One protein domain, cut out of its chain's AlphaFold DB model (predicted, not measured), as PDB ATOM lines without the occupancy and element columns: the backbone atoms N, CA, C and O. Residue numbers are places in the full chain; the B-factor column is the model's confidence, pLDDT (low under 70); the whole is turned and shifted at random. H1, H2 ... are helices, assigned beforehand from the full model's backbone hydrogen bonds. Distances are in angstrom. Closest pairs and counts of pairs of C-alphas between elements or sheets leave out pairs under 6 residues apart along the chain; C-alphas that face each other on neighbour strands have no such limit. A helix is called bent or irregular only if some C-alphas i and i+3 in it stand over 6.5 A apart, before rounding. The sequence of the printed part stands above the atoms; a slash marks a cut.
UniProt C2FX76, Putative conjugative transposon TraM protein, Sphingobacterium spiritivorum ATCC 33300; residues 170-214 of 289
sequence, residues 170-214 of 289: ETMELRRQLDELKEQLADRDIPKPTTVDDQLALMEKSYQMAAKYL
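AT A GLANCE: This is residues 170 to 214 of the 289 residues of the protein "Putative conjugative transposon TraM protein" of Sphingobacterium spiritivorum ATCC 33300 (UniProt C2FX76). Two helices, H1 and H2, make the two arms of a wide, open L or V, joined at the corner by a short stretch of unnamed chain, residues 190 to 195. The arms do not fold back on each other, and there is no core. The printed part has 45 residues, with two named helices in the order H1, H2 and no named strand; the class is all helix. It is extended, with a radius of gyration of the C-alphas of 18.2 A, and the C-alphas span 54 by 24 by 9 A.

HOW THE PARTS SIT: Start at the longest helix, H1, residues 170 to 189, and go on through residues 190 to 195, a short link, to H2, residues 196 to 213. H1 and H2 are apart: no C-alpha of the one is within 8 A of the other. Compare y along each helix: from C-alpha 170 to C-alpha 189 it falls, and from C-alpha 196 to C-alpha 213 it rises, while x rises in both. In H1 and H2 every O i to N i+4 pair is within hydrogen-bond range, and neither helix is bent.

IN THESE COORDINATES: Find C-alpha 170 at (-64.106, -16.742, -5.712); from there H1 runs 28.4 A to C-alpha 189 at (-47.313, -39.118, -0.743). Then look for C-alpha 196 at (-37.980, -54.286, -7.852), where H2 begins; it runs 26.0 A to C-alpha 213 at (-17.833, -38.245, -4.359).

THE WHOLE: Look at the two C-alphas farthest apart, those of Glu 170 and Leu 214, and you find the first and last printed residues, 54.6 A from each other. Residues 170 to 214 stand free, with no C-alpha 8 or more residues away along the chain within 10 A. The printed part has no cut. In the B-factor column the mean pLDDT of the printed part is 87.0, and residues 191 to 194, in the link, are under 70.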
ATOM      1  N   GLU A 170     -65.568 -16.791  -5.586       81.62
ATOM      2  CA  GLU A 170     -64.106 -16.742  -5.712       81.62
ATOM      3  C   GLU A 170     -63.428 -17.529  -4.581       81.62
ATOM      4  O   GLU A 170     -62.499 -18.304  -4.800       81.62
ATOM      5  N   THR A 171     -63.939 -17.409  -3.351       85.06
ATOM      6  CA  THR A 171     -63.399 -18.150  -2.203       85.06
ATOM      7  C   THR A 171     -63.680 -19.652  -2.295       85.06
ATOM      8  O   THR A 171     -62.858 -20.457  -1.846       85.06
ATOM      9  N   MET A 172     -64.799 -20.055  -2.905       88.06
ATOM     10  CA  MET A 172     -65.117 -21.455  -3.192       88.06
ATOM     11  C   MET A 172     -64.210 -22.034  -4.283       88.06
ATOM     12  O   MET A 172     -63.739 -23.162  -4.139       88.06
ATOM     13  N   GLU A 173     -63.918 -21.269  -5.335       91.50
ATOM     14  CA  GLU A 173     -62.963 -21.659  -6.378       91.50
ATOM     15  C   GLU A 173     -61.555 -21.840  -5.807       91.50
ATOM     16  O   GLU A 173     -60.925 -22.873  -6.041       91.50
ATOM     17  N   LEU A 174     -61.092 -20.896  -4.984       92.31
ATOM     18  CA  LEU A 174     -59.803 -20.998  -4.297       92.31
ATOM     19  C   LEU A 174     -59.747 -22.207  -3.357       92.31
ATOM     20  O   LEU A 174     -58.743 -22.920  -3.325       92.31
ATOM     21  N   ARG A 175     -60.830 -22.484  -2.619       93.25
ATOM     22  CA  ARG A 175     -60.932 -23.701  -1.796       93.25
ATOM     23  C   ARG A 175     -60.832 -24.966  -2.634       93.25
ATOM     24  O   ARG A 175     -60.083 -25.860  -2.266       93.25
ATOM     25  N   ARG A 176     -61.534 -25.020  -3.765       95.75
ATOM     26  CA  ARG A 176     -61.487 -26.165  -4.677       95.75
ATOM     27  C   ARG A 176     -60.077 -26.394  -5.218       95.75
ATOM     28  O   ARG A 176     -59.632 -27.534  -5.247       95.75
ATOM     29  N   GLN A 177     -59.375 -25.332  -5.608       96.06
ATOM     30  CA  GLN A 177     -57.984 -25.429  -6.064       96.06
ATOM     31  C   GLN A 177     -57.054 -25.933  -4.955       96.06
ATOM     32  O   GLN A 177     -56.165 -26.739  -5.215       96.06
ATOM     33  N   LEU A 178     -57.260 -25.481  -3.714       96.44
ATOM     34  CA  LEU A 178     -56.491 -25.946  -2.562       96.44
ATOM     35  C   LEU A 178     -56.742 -27.436  -2.303       96.44
ATOM     36  O   LEU A 178     -55.787 -28.191  -2.131       96.44
ATOM     37  N   ASP A 179     -58.005 -27.859  -2.320       96.06
ATOM     38  CA  ASP A 179     -58.383 -29.261  -2.151       96.06
ATOM     39  C   ASP A 179     -57.807 -30.137  -3.275       96.06
ATOM     40  O   ASP A 179     -57.242 -31.190  -2.985       96.06
ATOM     41  N   GLU A 180     -57.833 -29.672  -4.527       95.81
ATOM     42  CA  GLU A 180     -57.223 -30.366  -5.668       95.81
ATOM     43  C   GLU A 180     -55.699 -30.491  -5.517       95.81
ATOM     44  O   GLU A 180     -55.140 -31.572  -5.704       95.81
ATOM     45  N   LEU A 181     -55.003 -29.416  -5.130       95.44
ATOM     46  CA  LEU A 181     -53.558 -29.469  -4.874       95.44
ATOM     47  C   LEU A 181     -53.224 -30.431  -3.733       95.44
ATOM     48  O   LEU A 181     -52.230 -31.157  -3.796       95.44
ATOM     49  N   LYS A 182     -54.047 -30.429  -2.686       93.56
ATOM     50  CA  LYS A 182     -53.888 -31.317  -1.538       93.56
ATOM     51  C   LYS A 182     -54.109 -32.777  -1.932       93.56
ATOM     52  O   LYS A 182     -53.360 -33.629  -1.466       93.56
ATOM     53  N   GLU A 183     -55.084 -33.058  -2.788       93.81
ATOM     54  CA  GLU A 183     -55.329 -34.392  -3.342       93.81
ATOM     55  C   GLU A 183     -54.159 -34.849  -4.222       93.81
ATOM     56  O   GLU A 183     -53.614 -35.925  -3.993       93.81
ATOM     57  N   GLN A 184     -53.660 -33.991  -5.118       90.75
ATOM     58  CA  GLN A 184     -52.470 -34.294  -5.926       90.75
ATOM     59  C   GLN A 184     -51.220 -34.564  -5.078       90.75
ATOM     60  O   GLN A 184     -50.346 -35.335  -5.487       90.75
ATOM     61  N   LEU A 185     -51.091 -33.905  -3.925       88.81
ATOM     62  CA  LEU A 185     -49.990 -34.147  -2.998       88.81
ATOM     63  C   LEU A 185     -50.188 -35.463  -2.239       88.81
ATOM     64  O   LEU A 185     -49.249 -36.245  -2.144       88.81
ATOM     65  N   ALA A 186     -51.411 -35.747  -1.783       86.25
ATOM     66  CA  ALA A 186     -51.754 -37.010  -1.137       86.25
ATOM     67  C   ALA A 186     -51.521 -38.209  -2.072       86.25
ATOM     68  O   ALA A 186     -50.918 -39.194  -1.655       86.25
ATOM     69  N   ASP A 187     -51.891 -38.097  -3.348       82.44
ATOM     70  CA  ASP A 187     -51.628 -39.115  -4.373       82.44
ATOM     71  C   ASP A 187     -50.131 -39.356  -4.609       82.44
ATOM     72  O   ASP A 187     -49.721 -40.462  -4.971       82.44
ATOM     73  N   ARG A 188     -49.299 -38.327  -4.410       79.75
ATOM     74  CA  ARG A 188     -47.837 -38.443  -4.492       79.75
ATOM     75  C   ARG A 188     -47.197 -38.968  -3.211       79.75
ATOM     76  O   ARG A 188     -46.176 -39.645  -3.306       79.75
ATOM     77  N   ASP A 189     -47.782 -38.668  -2.056       72.12
ATOM     78  CA  ASP A 189     -47.313 -39.118  -0.743       72.12
ATOM     79  C   ASP A 189     -47.722 -40.562  -0.427       72.12
ATOM     80  O   ASP A 189     -47.094 -41.194   0.425       72.12
ATOM     81  N   ILE A 190     -48.728 -41.125  -1.110       70.00
ATOM     82  CA  ILE A 190     -48.990 -42.567  -1.060       70.00
ATOM     83  C   ILE A 190     -47.789 -43.263  -1.717       70.00
ATOM     84  O   ILE A 190     -47.602 -43.141  -2.932       70.00
ATOM     85  N   PRO A 191     -46.954 -43.997  -0.952       62.47
ATOM     86  CA  PRO A 191     -45.790 -44.644  -1.522       62.47
ATOM     87  C   PRO A 191     -46.280 -45.640  -2.569       62.47
ATOM     88  O   PRO A 191     -46.974 -46.609  -2.242       62.47
ATOM     89  N   LYS A 192     -45.921 -45.409  -3.840       66.44
ATOM     90  CA  LYS A 192     -46.017 -46.456  -4.860       66.44
ATOM     91  C   LYS A 192     -45.377 -47.713  -4.267       66.44
ATOM     92  O   LYS A 192     -44.304 -47.592  -3.670       66.44
ATOM     93  N   PRO A 193     -46.015 -48.893  -4.382       63.97
ATOM     94  CA  PRO A 193     -45.423 -50.119  -3.870       63.97
ATOM     95  C   PRO A 193     -44.024 -50.221  -4.468       63.97
ATOM     96  O   PRO A 193     -43.891 -50.147  -5.689       63.97
ATOM     97  N   THR A 194     -43.004 -50.297  -3.614       65.38
ATOM     98  CA  THR A 194     -41.599 -50.326  -4.024       65.38
ATOM     99  C   THR A 194     -41.415 -51.509  -4.965       65.38
ATOM    100  O   THR A 194     -41.371 -52.662  -4.527       65.38
ATOM    101  N   THR A 195     -41.408 -51.248  -6.269       80.69
ATOM    102  CA  THR A 195     -41.183 -52.285  -7.267       80.69
ATOM    103  C   THR A 195     -39.705 -52.648  -7.248       80.69
ATOM    104  O   THR A 195     -38.857 -51.870  -6.805       80.69
ATOM    105  N   VAL A 196     -39.379 -53.844  -7.733       83.69
ATOM    106  CA  VAL A 196     -37.980 -54.286  -7.852       83.69
ATOM    107  C   VAL A 196     -37.162 -53.278  -8.671       83.69
ATOM    108  O   VAL A 196     -36.011 -53.015  -8.339       83.69
ATOM    109  N   ASP A 197     -37.782 -52.647  -9.670       87.56
ATOM    110  CA  ASP A 197     -37.160 -51.617 -10.505       87.56
ATOM    111  C   ASP A 197     -36.808 -50.346  -9.721       87.56
ATOM    112  O   ASP A 197     -35.747 -49.768  -9.940       87.56
ATOM    113  N   ASP A 198     -37.656 -49.918  -8.784       86.25
ATOM    114  CA  ASP A 198     -37.400 -48.732  -7.959       86.25
ATOM    115  C   ASP A 198     -36.275 -49.000  -6.947       86.25
ATOM    116  O   ASP A 198     -35.389 -48.171  -6.733       86.25
ATOM    117  N   GLN A 199     -36.232 -50.219  -6.397       86.12
ATOM    118  CA  GLN A 199     -35.117 -50.672  -5.567       86.12
ATOM    119  C   GLN A 199     -33.805 -50.743  -6.366       86.12
ATOM    120  O   GLN A 199     -32.762 -50.310  -5.872       86.12
ATOM    121  N   LEU A 200     -33.852 -51.240  -7.607       91.50
ATOM    122  CA  LEU A 200     -32.705 -51.285  -8.515       91.50
ATOM    123  C   LEU A 200     -32.217 -49.871  -8.864       91.50
ATOM    124  O   LEU A 200     -31.023 -49.593  -8.759       91.50
ATOM    125  N   ALA A 201     -33.132 -48.964  -9.204       93.25
ATOM    126  CA  ALA A 201     -32.824 -47.576  -9.535       93.25
ATOM    127  C   ALA A 201     -32.242 -46.818  -8.333       93.25
ATOM    128  O   ALA A 201     -31.287 -46.053  -8.483       93.25
ATOM    129  N   LEU A 202     -32.765 -47.052  -7.124       90.81
ATOM    130  CA  LEU A 202     -32.211 -46.497  -5.890       90.81
ATOM    131  C   LEU A 202     -30.788 -47.014  -5.639       90.81
ATOM    132  O   LEU A 202     -29.906 -46.220  -5.298       90.81
ATOM    133  N   MET A 203     -30.537 -48.311  -5.856       90.38
ATOM    134  CA  MET A 203     -29.191 -48.885  -5.756       90.38
ATOM    135  C   MET A 203     -28.232 -48.288  -6.791       90.38
ATOM    136  O   MET A 203     -27.155 -47.825  -6.411       90.38
ATOM    137  N   GLU A 204     -28.622 -48.221  -8.064       94.00
ATOM    138  CA  GLU A 204     -27.808 -47.640  -9.137       94.00
ATOM    139  C   GLU A 204     -27.484 -46.167  -8.859       94.00
ATOM    140  O   GLU A 204     -26.323 -45.753  -8.911       94.00
ATOM    141  N   LYS A 205     -28.490 -45.382  -8.460       95.19
ATOM    142  CA  LYS A 205     -28.327 -43.962  -8.132       95.19
ATOM    143  C   LYS A 205     -27.446 -43.749  -6.903       95.19
ATOM    144  O   LYS A 205     -26.638 -42.817  -6.888       95.19
ATOM    145  N   SER A 206     -27.554 -44.612  -5.889       93.62
ATOM    146  CA  SER A 206     -26.660 -44.576  -4.724       93.62
ATOM    147  C   SER A 206     -25.207 -44.841  -5.131       93.62
ATOM    148  O   SER A 206     -24.305 -44.141  -4.670       93.62
ATOM    149  N   TYR A 207     -24.989 -45.763  -6.074       93.44
ATOM    150  CA  TYR A 207     -23.667 -46.082  -6.603       93.44
ATOM    151  C   TYR A 207     -23.107 -44.938  -7.454       93.44
ATOM    152  O   TYR A 207     -21.943 -44.568  -7.314       93.44
ATOM    153  N   GLN A 208     -23.946 -44.312  -8.282       94.62
ATOM    154  CA  GLN A 208     -23.575 -43.142  -9.076       94.62
ATOM    155  C   GLN A 208     -23.173 -41.959  -8.184       94.62
ATOM    156  O   GLN A 208     -22.153 -41.313  -8.433       94.62
ATOM    157  N   MET A 209     -23.944 -41.680  -7.126       91.94
ATOM    158  CA  MET A 209     -23.582 -40.643  -6.159       91.94
ATOM    159  C   MET A 209     -22.291 -40.991  -5.419       91.94
ATOM    160  O   MET A 209     -21.420 -40.135  -5.301       91.94
ATOM    161  N   ALA A 210     -22.129 -42.238  -4.971       89.56
ATOM    162  CA  ALA A 210     -20.900 -42.678  -4.320       89.56
ATOM    163  C   ALA A 210     -19.682 -42.489  -5.237       89.56
ATOM    164  O   ALA A 210     -18.679 -41.933  -4.804       89.56
ATOM    165  N   ALA A 211     -19.788 -42.854  -6.516       88.88
ATOM    166  CA  ALA A 211     -18.720 -42.662  -7.495       88.88
ATOM    167  C   ALA A 211     -18.407 -41.179  -7.755       88.88
ATOM    168  O   ALA A 211     -17.242 -40.827  -7.919       88.88
ATOM    169  N   LYS A 212     -19.420 -40.300  -7.745       92.25
ATOM    170  CA  LYS A 212     -19.235 -38.847  -7.895       92.25
ATOM    171  C   LYS A 212     -18.408 -38.233  -6.759       92.25
ATOM    172  O   LYS A 212     -17.684 -37.271  -6.997       92.25
ATOM    173  N   TYR A 213     -18.539 -38.755  -5.541       87.00
ATOM    174  CA  TYR A 213     -17.833 -38.245  -4.359       87.00
ATOM    175  C   TYR A 213     -16.629 -39.097  -3.945       87.00
ATOM    176  O   TYR A 213     -15.909 -38.717  -3.022       87.00
ATOM    177  N   LEU A 214     -16.375 -40.223  -4.617       80.94
ATOM    178  CA  LEU A 214     -15.165 -40.999  -4.396       80.94
ATOM    179  C   LEU A 214     -13.983 -40.223  -5.001       80.94
ATOM    180  O   LEU A 214     -14.016 -39.912  -6.194       80.94
TER     181      LEU A 214